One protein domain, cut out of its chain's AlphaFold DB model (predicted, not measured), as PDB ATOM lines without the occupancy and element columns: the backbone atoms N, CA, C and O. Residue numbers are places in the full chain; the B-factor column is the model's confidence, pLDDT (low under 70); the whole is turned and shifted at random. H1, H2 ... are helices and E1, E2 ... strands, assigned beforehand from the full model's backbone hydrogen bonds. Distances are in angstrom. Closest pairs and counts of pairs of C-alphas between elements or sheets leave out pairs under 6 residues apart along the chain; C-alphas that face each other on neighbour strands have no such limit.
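AT A GLANCE: This is residues 89 to 110 and 120 to 159 of the 332 residues of an uncharacterized protein of Pseudomonas sp. PA27(2017) (UniProt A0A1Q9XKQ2). Picture one strongly twisted antiparallel sheet in which E2, E3, E5 and E6 run side by side, while the long strand E5 bends sharply, so that its first part leaves the row and makes a hairpin with E4. E1 comes near E4, and the short helix H1 only grazes the sheet, near the end of E2. The printed part has 62 residues with six named strands and one named helix, in the order E1, E2, H1, E3, E4, E5, E6, and the class is mostly strand. The whole is compact, with a radius of gyration of the C-alphas of 11.9 A, yet elongated in outline, spanning 41 by 25 by 17 A.

IN THESE COORDINATES: Look first for the longest strand, E5, residues 139 to 146: find C-alpha 139 at (-54.620, -19.824, 55.300), and from there it runs 16.6 A to C-alpha 146 at (-41.189, -16.422, 46.159). E6, residues 150 to 155, runs 15.9 A and ends at C-alpha 155, at (-52.544, -13.120, 54.931). E3, residues 124 to 128, measures 11.3 A, and E2, residues 100 to 103, measures 10.0 A. The short elements are E4, residues 134 to 136, E1, residues 93 to 95, which begins at C-alpha 93, at (-49.433, -24.121, 44.141), and the helix H1, residues 120 to 123.

HOW THE PARTS SIT: Begin at E5, which bends by 88 degrees at residue 142 and has three neighbours in this branched sheet. E3 and E4 lie on one side of it, beside residues 143 to 146 and 139 to 141, and E6 lies on the other side, beside residues 140 to 146. E4, E5 and E6 form a meander, each strand the antiparallel neighbour of the one before. In the hairpin of E5 and E6, N 145 and O 152 are 2.8 A apart, within hydrogen-bond range. In the hairpin of E4 and E5, find N 141 and O 134 within hydrogen-bond range at 2.8 A. E3 and E5 are antiparallel, with N 127 and O 144 within hydrogen-bond range at 2.8 A. On the other side of E3 from E5 lies the edge strand E2, antiparallel to E3, with N 100 and O 128 within hydrogen-bond range at 2.9 A. E1 pairs with no named strand, but residues 89 to 90 pair antiparallel with its residues 93 to 94. The closest C-alphas of E1 and E4 are those of Leu 95 and Ala 134, 6.6 A apart. H1 is on the sheet but only grazes it; it is too short for an O i to N i+4 pair, and its one O i to N i+3 pair is within hydrogen-bond range.

THE WHOLE: The two C-alphas farthest apart are those of Lys 110 and Asp 158, at 41.2 A. Residues 111 to 119 are cut out, and C-alphas 110 and 120 are 14.0 A apart across the cut. Of the links that are printed whole, each is tight. The mean pLDDT of the printed part is 92.6, and no printed residue is under 70.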
ATOM      1  N   ALA A  89     -52.022 -24.240  37.731       91.62
ATOM      2  CA  ALA A  89     -51.352 -25.034  38.750       91.62
ATOM      3  C   ALA A  89     -49.845 -25.082  38.472       91.62
ATOM      4  O   ALA A  89     -49.410 -25.467  37.384       91.62
ATOM      5  N   LEU A  90     -49.044 -24.714  39.467       90.44
ATOM      6  CA  LEU A  90     -47.599 -24.908  39.484       90.44
ATOM      7  C   LEU A  90     -47.283 -25.908  40.587       90.44
ATOM      8  O   LEU A  90     -47.274 -25.545  41.755       90.44
ATOM      9  N   GLY A  91     -47.055 -27.172  40.231       89.12
ATOM     10  CA  GLY A  91     -46.945 -28.228  41.239       89.12
ATOM     11  C   GLY A  91     -48.226 -28.311  42.075       89.12
ATOM     12  O   GLY A  91     -49.292 -28.585  41.531       89.12
ATOM     13  N   GLU A  92     -48.113 -28.040  43.373       91.50
ATOM     14  CA  GLU A  92     -49.237 -27.970  44.318       91.50
ATOM     15  C   GLU A  92     -49.756 -26.532  44.513       91.50
ATOM     16  O   GLU A  92     -50.820 -26.326  45.097       91.50
ATOM     17  N   LEU A  93     -49.021 -25.517  44.044       93.00
ATOM     18  CA  LEU A  93     -49.433 -24.121  44.141       93.00
ATOM     19  C   LEU A  93     -50.503 -23.812  43.087       93.00
ATOM     20  O   LEU A  93     -50.220 -23.747  41.889       93.00
ATOM     21  N   LEU A  94     -51.726 -23.571  43.550       93.19
ATOM     22  CA  LEU A  94     -52.842 -23.138  42.713       93.19
ATOM     23  C   LEU A  94     -52.886 -21.611  42.644       93.19
ATOM     24  O   LEU A  94     -52.964 -20.931  43.667       93.19
ATOM     25  N   LEU A  95     -52.851 -21.075  41.427       94.12
ATOM     26  CA  LEU A  95     -53.007 -19.656  41.135       94.12
ATOM     27  C   LEU A  95     -54.396 -19.431  40.525       94.12
ATOM     28  O   LEU A  95     -54.601 -19.787  39.362       94.12
ATOM     29  N   PRO A  96     -55.346 -18.836  41.268       93.38
ATOM     30  CA  PRO A  96     -56.694 -18.594  40.769       93.38
ATOM     31  C   PRO A  96     -56.718 -17.678  39.541       93.38
ATOM     32  O   PRO A  96     -55.809 -16.868  39.308       93.38
ATOM     33  N   ALA A  97     -57.809 -17.744  38.779       92.12
ATOM     34  CA  ALA A  97     -58.054 -16.803  37.693       92.12
ATOM     35  C   ALA A  97     -58.078 -15.352  38.213       92.12
ATOM     36  O   ALA A  97     -58.573 -15.053  39.301       92.12
ATOM     37  N   GLY A  98     -57.536 -14.426  37.430       90.94
ATOM     38  CA  GLY A  98     -57.435 -13.016  37.792       90.94
ATOM     39  C   GLY A  98     -56.257 -12.666  38.705       90.94
ATOM     40  O   GLY A  98     -56.121 -11.485  39.034       90.94
ATOM     41  N   THR A  99     -55.399 -13.624  39.067       94.12
ATOM     42  CA  THR A  99     -54.136 -13.373  39.785       94.12
ATOM     43  C   THR A  99     -53.185 -12.554  38.913       94.12
ATOM     44  O   THR A  99     -52.994 -12.868  37.735       94.12
ATOM     45  N   ARG A 100     -52.583 -11.498  39.468       94.50
ATOM     46  CA  ARG A 100     -51.487 -10.772  38.812       94.50
ATOM     47  C   ARG A 100     -50.175 -11.433  39.212       94.50
ATOM     48  O   ARG A 100     -49.920 -11.602  40.399       94.50
ATOM     49  N   VAL A 101     -49.366 -11.828  38.237       94.69
ATOM     50  CA  VAL A 101     -48.079 -12.490  38.489       94.69
ATOM     51  C   VAL A 101     -46.933 -11.619  38.005       94.69
ATOM     52  O   VAL A 101     -47.099 -10.886  37.038       94.69
ATOM     53  N   TRP A 102     -45.784 -11.712  38.666       94.94
ATOM     54  CA  TRP A 102     -44.519 -11.130  38.227       94.94
ATOM     55  C   TRP A 102     -43.540 -12.263  37.999       94.94
ATOM     56  O   TRP A 102     -43.286 -13.079  38.890       94.94
ATOM     57  N   LEU A 103     -43.015 -12.313  36.787       93.94
ATOM     58  CA  LEU A 103     -42.103 -13.337  36.321       93.94
ATOM     59  C   LEU A 103     -40.711 -12.734  36.195       93.94
ATOM     60  O   LEU A 103     -40.557 -11.585  35.786       93.94
ATOM     61  N   GLU A 104     -39.688 -13.522  36.493       90.38
ATOM     62  CA  GLU A 104     -38.311 -13.108  36.231       90.38
ATOM     63  C   GLU A 104     -37.988 -13.158  34.736       90.38
ATOM     64  O   GLU A 104     -37.237 -12.329  34.217       90.38
ATOM     65  N   ARG A 105     -38.523 -14.166  34.034       87.88
ATOM     66  CA  ARG A 105     -38.115 -14.471  32.666       87.88
ATOM     67  C   ARG A 105     -39.241 -15.088  31.848       87.88
ATOM     68  O   ARG A 105     -39.881 -16.044  32.267       87.88
ATOM     69  N   LEU A 106     -39.429 -14.604  30.623       84.31
ATOM     70  CA  LEU A 106     -40.395 -15.178  29.679       84.31
ATOM     71  C   LEU A 106     -39.800 -16.293  28.828       84.31
ATOM     72  O   LEU A 106     -40.411 -17.346  28.668       84.31
ATOM     73  N   GLU A 107     -38.607 -16.056  28.293       84.50
ATOM     74  CA  GLU A 107     -37.964 -16.950  27.334       84.50
ATOM     75  C   GLU A 107     -36.945 -17.875  28.011       84.50
ATOM     76  O   GLU A 107     -36.342 -17.508  29.020       84.50
ATOM     77  N   PRO A 108     -36.713 -19.083  27.482       86.44
ATOM     78  CA  PRO A 108     -35.706 -19.981  28.026       86.44
ATOM     79  C   PRO A 108     -34.306 -19.354  27.951       86.44
ATOM     80  O   PRO A 108     -33.876 -18.855  26.912       86.44
ATOM     81  N   GLY A 109     -33.574 -19.421  29.061       83.12
ATOM     82  CA  GLY A 109     -32.187 -18.968  29.168       83.12
ATOM     83  C   GLY A 109     -31.285 -20.061  29.726       83.12
ATOM     84  O   GLY A 109     -31.763 -21.110  30.159       83.12
ATOM     85  N   LYS A 110     -29.974 -19.813  29.734       86.69
ATOM     86  CA  LYS A 110     -28.989 -20.681  30.389       86.69
ATOM     87  C   LYS A 110     -28.164 -19.885  31.391       86.69
ATOM     88  O   LYS A 110     -27.902 -18.706  31.159       86.69
ATOM     89  N   GLY A 120     -41.227 -18.453  31.992       88.69
ATOM     90  CA  GLY A 120     -42.676 -18.344  32.123       88.69
ATOM     91  C   GLY A 120     -43.101 -18.425  33.590       88.69
ATOM     92  O   GLY A 120     -42.423 -17.898  34.474       88.69
ATOM     93  N   LEU A 121     -44.192 -19.143  33.863       89.44
ATOM     94  CA  LEU A 121     -44.720 -19.321  35.219       89.44
ATOM     95  C   LEU A 121     -43.760 -20.063  36.169       89.44
ATOM     96  O   LEU A 121     -43.830 -19.864  37.374       89.44
ATOM     97  N   GLN A 122     -42.808 -20.855  35.664       89.62
ATOM     98  CA  GLN A 122     -41.790 -21.489  36.518       89.62
ATOM     99  C   GLN A 122     -40.781 -20.474  37.084       89.62
ATOM    100  O   GLN A 122     -40.059 -20.779  38.031       89.62
ATOM    101  N   SER A 123     -40.735 -19.266  36.514       91.12
ATOM    102  CA  SER A 123     -39.927 -18.139  36.993       91.12
ATOM    103  C   SER A 123     -40.724 -17.145  37.852       91.12
ATOM    104  O   SER A 123     -40.319 -15.993  38.000       91.12
ATOM    105  N   LEU A 124     -41.873 -17.570  38.389       93.50
ATOM    106  CA  LEU A 124     -42.733 -16.760  39.250       93.50
ATOM    107  C   LEU A 124     -41.967 -16.222  40.463       93.50
ATOM    108  O   LEU A 124     -41.461 -17.001  41.264       93.50
ATOM    109  N   GLN A 125     -41.936 -14.899  40.613       94.25
ATOM    110  CA  GLN A 125     -41.355 -14.209  41.768       94.25
ATOM    111  C   GLN A 125     -42.422 -13.667  42.712       94.25
ATOM    112  O   GLN A 125     -42.229 -13.679  43.920       94.25
ATOM    113  N   ARG A 126     -43.552 -13.194  42.181       96.12
ATOM    114  CA  ARG A 126     -44.653 -12.646  42.983       96.12
ATOM    115  C   ARG A 126     -45.997 -13.001  42.376       96.12
ATOM    116  O   ARG A 126     -46.142 -12.988  41.156       96.12
ATOM    117  N   ALA A 127     -46.982 -13.238  43.227       95.94
ATOM    118  CA  ALA A 127     -48.389 -13.336  42.878       95.94
ATOM    119  C   ALA A 127     -49.220 -12.429  43.800       95.94
ATOM    120  O   ALA A 127     -49.081 -12.476  45.021       95.94
ATOM    121  N   GLU A 128     -50.092 -11.612  43.213       96.50
ATOM    122  CA  GLU A 128     -51.097 -10.814  43.918       96.50
ATOM    123  C   GLU A 128     -52.497 -11.308  43.548       96.50
ATOM    124  O   GLU A 128     -52.881 -11.382  42.374       96.50
ATOM    125  N   PHE A 129     -53.261 -11.655  44.576       94.62
ATOM    126  CA  PHE A 129     -54.564 -12.295  44.479       94.62
ATOM    127  C   PHE A 129     -55.681 -11.240  44.566       94.62
ATOM    128  O   PHE A 129     -56.419 -11.168  45.543       94.62
ATOM    129  N   ASP A 130     -55.794 -10.396  43.531       85.44
ATOM    130  CA  ASP A 130     -56.714  -9.237  43.476       85.44
ATOM    131  C   ASP A 130     -58.215  -9.607  43.507       85.44
ATOM    132  O   ASP A 130     -59.057  -8.751  43.773       85.44
ATOM    133  N   GLY A 131     -58.572 -10.844  43.139       80.81
ATOM    134  CA  GLY A 131     -59.966 -11.279  42.982       80.81
ATOM    135  C   GLY A 131     -60.385 -12.361  43.971       80.81
ATOM    136  O   GLY A 131     -61.332 -12.178  44.730       80.81
ATOM    137  N   GLN A 132     -59.687 -13.495  43.941       89.06
ATOM    138  CA  GLN A 132     -59.912 -14.624  44.840       89.06
ATOM    139  C   GLN A 132     -58.611 -14.931  45.578       89.06
ATOM    140  O   GLN A 132     -57.595 -15.108  44.902       89.06
ATOM    141  N   PRO A 133     -58.619 -14.992  46.921       92.44
ATOM    142  CA  PRO A 133     -57.419 -15.310  47.678       92.44
ATOM    143  C   PRO A 133     -56.969 -16.740  47.378       92.44
ATOM    144  O   PRO A 133     -57.793 -17.644  47.228       92.44
ATOM    145  N   ALA A 134     -55.657 -16.949  47.327       93.38
ATOM    146  CA  ALA A 134     -55.109 -18.299  47.296       93.38
ATOM    147  C   ALA A 134     -55.109 -18.904  48.702       93.38
ATOM    148  O   ALA A 134     -55.076 -18.182  49.700       93.38
ATOM    149  N   VAL A 135     -55.111 -20.233  48.779       94.19
ATOM    150  CA  VAL A 135     -54.976 -20.957  50.044       94.19
ATOM    151  C   VAL A 135     -53.576 -21.547  50.122       94.19
ATOM    152  O   VAL A 135     -53.206 -22.390  49.309       94.19
ATOM    153  N   ILE A 136     -52.797 -21.117  51.111       93.94
ATOM    154  CA  ILE A 136     -51.453 -21.628  51.382       93.94
ATOM    155  C   ILE A 136     -51.452 -22.137  52.811       93.94
ATOM    156  O   ILE A 136     -51.733 -21.390  53.745       93.94
ATOM    157  N   ARG A 137     -51.170 -23.432  52.989       93.12
ATOM    158  CA  ARG A 137     -51.139 -24.073  54.314       93.12
ATOM    159  C   ARG A 137     -52.410 -23.858  55.140       93.12
ATOM    160  O   ARG A 137     -52.355 -23.727  56.357       93.12
ATOM    161  N   GLY A 138     -53.554 -23.857  54.456       91.06
ATOM    162  CA  GLY A 138     -54.874 -23.668  55.059       91.06
ATOM    163  C   GLY A 138     -55.241 -22.211  55.358       91.06
ATOM    164  O   GLY A 138     -56.363 -21.967  55.789       91.06
ATOM    165  N   ALA A 139     -54.352 -21.246  55.102       95.50
ATOM    166  CA  ALA A 139     -54.620 -19.824  55.300       95.50
ATOM    167  C   ALA A 139     -54.911 -19.109  53.974       95.50
ATOM    168  O   ALA A 139     -54.296 -19.405  52.948       95.50
ATOM    169  N   ALA A 140     -55.841 -18.153  54.010       96.31
ATOM    170  CA  ALA A 140     -56.166 -17.302  52.871       96.31
ATOM    171  C   ALA A 140     -55.107 -16.204  52.693       96.31
ATOM    172  O   ALA A 140     -54.769 -15.478  53.632       96.31
ATOM    173  N   VAL A 141     -54.611 -16.062  51.468       96.38
ATOM    174  CA  VAL A 141     -53.469 -15.219  51.116       96.38
ATOM    175  C   VAL A 141     -53.867 -14.203  50.054       96.38
ATOM    176  O   VAL A 141     -54.476 -14.554  49.044       96.38
ATOM    177  N   ARG A 142     -53.466 -12.942  50.259       96.31
ATOM    178  CA  ARG A 142     -53.631 -11.849  49.278       96.31
ATOM    179  C   ARG A 142     -52.396 -11.612  48.418       96.31
ATOM    180  O   ARG A 142     -52.517 -11.130  47.296       96.31
ATOM    181  N   ARG A 143     -51.214 -11.957  48.925       96.81
ATOM    182  CA  ARG A 143     -49.953 -11.801  48.201       96.81
ATOM    183  C   ARG A 143     -48.955 -12.877  48.597       96.81
ATOM    184  O   ARG A 143     -48.844 -13.210  49.773       96.81
ATOM    185  N   LEU A 144     -48.238 -13.376  47.603       97.25
ATOM    186  CA  LEU A 144     -47.159 -14.343  47.729       97.25
ATOM    187  C   LEU A 144     -45.927 -13.798  47.003       97.25
ATOM    188  O   LEU A 144     -46.003 -13.471  45.822       97.25
ATOM    189  N   ASP A 145     -44.800 -13.745  47.691       97.00
ATOM    190  CA  ASP A 145     -43.473 -13.470  47.153       97.00
ATOM    191  C   ASP A 145     -42.621 -14.742  47.304       97.00
ATOM    192  O   ASP A 145     -42.564 -15.332  48.378       97.00
ATOM    193  N   LEU A 146     -41.977 -15.191  46.227       95.44
ATOM    194  CA  LEU A 146     -41.189 -16.422  46.159       95.44
ATOM    195  C   LEU A 146     -39.721 -16.106  45.878       95.44
ATOM    196  O   LEU A 146     -39.363 -15.750  44.751       95.44
ATOM    197  N   GLY A 147     -38.869 -16.325  46.873       91.31
ATOM    198  CA  GLY A 147     -37.419 -16.348  46.723       91.31
ATOM    199  C   GLY A 147     -36.891 -17.714  46.277       91.31
ATOM    200  O   GLY A 147     -37.629 -18.581  45.796       91.31
ATOM    201  N   ASP A 148     -35.591 -17.930  46.467       87.12
ATOM    202  CA  ASP A 148     -34.941 -19.199  46.115       87.12
ATOM    203  C   ASP A 148     -35.221 -20.306  47.139       87.12
ATOM    204  O   ASP A 148     -35.421 -21.462  46.767       87.12
ATOM    205  N   THR A 149     -35.266 -19.952  48.425       92.19
ATOM    206  CA  THR A 149     -35.447 -20.885  49.554       92.19
ATOM    207  C   THR A 149     -36.486 -20.417  50.574       92.19
ATOM    208  O   THR A 149     -36.694 -21.089  51.585       92.19
ATOM    209  N   PHE A 150     -37.135 -19.278  50.326       95.00
ATOM    210  CA  PHE A 150     -38.136 -18.698  51.215       95.00
ATOM    211  C   PHE A 150     -39.340 -18.168  50.433       95.00
ATOM    212  O   PHE A 150     -39.205 -17.721  49.294       95.00
ATOM    213  N   ALA A 151     -40.510 -18.195  51.063       96.56
ATOM    214  CA  ALA A 151     -41.723 -17.540  50.599       96.56
ATOM    215  C   ALA A 151     -42.178 -16.529  51.645       96.56
ATOM    216  O   ALA A 151     -42.296 -16.870  52.819       96.56
ATOM    217  N   GLU A 152     -42.494 -15.318  51.211       97.81
ATOM    218  CA  GLU A 152     -43.163 -14.321  52.037       97.81
ATOM    219  C   GLU A 152     -44.638 -14.244  51.631       97.81
ATOM    220  O   GLU A 152     -44.988 -14.160  50.453       97.81
ATOM    221  N   VAL A 153     -45.522 -14.326  52.615       97.44
ATOM    222  CA  VAL A 153     -46.959 -14.491  52.424       97.44
ATOM    223  C   VAL A 153     -47.692 -13.420  53.214       97.44
ATOM    224  O   VAL A 153     -47.554 -13.321  54.427       97.44
ATOM    225  N   SER A 154     -48.524 -12.630  52.543       97.44
ATOM    226  CA  SER A 154     -49.439 -11.700  53.209       97.44
ATOM    227  C   SER A 154     -50.809 -12.348  53.373       97.44
ATOM    228  O   SER A 154     -51.483 -12.642  52.380       97.44
ATOM    229  N   LEU A 155     -51.241 -12.533  54.619       97.19
ATOM    230  CA  LEU A 155     -52.544 -13.120  54.931       97.19
ATOM    231  C   LEU A 155     -53.683 -12.125  54.681       97.19
ATOM    232  O   LEU A 155     -53.475 -10.907  54.719       97.19
ATOM    233  N   VAL A 156     -54.877 -12.650  54.404       96.31
ATOM    234  CA  VAL A 156     -56.123 -11.865  54.350       96.31
ATOM    235  C   VAL A 156     -56.614 -11.556  55.763       96.31
ATOM    236  O   VAL A 156     -56.824 -10.392  56.085       96.31
ATOM    237  N   ASP A 157     -56.710 -12.594  56.597       95.25
ATOM    238  CA  ASP A 157     -57.167 -12.550  57.987       95.25
ATOM    239  C   ASP A 157     -56.181 -13.300  58.891       95.25
ATOM    240  O   ASP A 157     -55.373 -14.103  58.408       95.25
ATOM    241  N   ASP A 158     -56.231 -13.023  60.196       95.00
ATOM    242  CA  ASP A 158     -55.414 -13.726  61.185       95.00
ATOM    243  C   ASP A 158     -55.678 -15.237  61.087       95.00
ATOM    244  O   ASP A 158     -56.827 -15.684  61.089       95.00
ATOM    245  N   ALA A 159     -54.616 -16.038  61.014       95.62
ATOM    246  CA  ALA A 159     -54.725 -17.466  60.727       95.62
ATOM    247  C   ALA A 159     -53.802 -18.306  61.608       95.62
ATOM    248  O   ALA A 159     -52.706 -17.882  61.985       95.62
TER     249      ALA A 159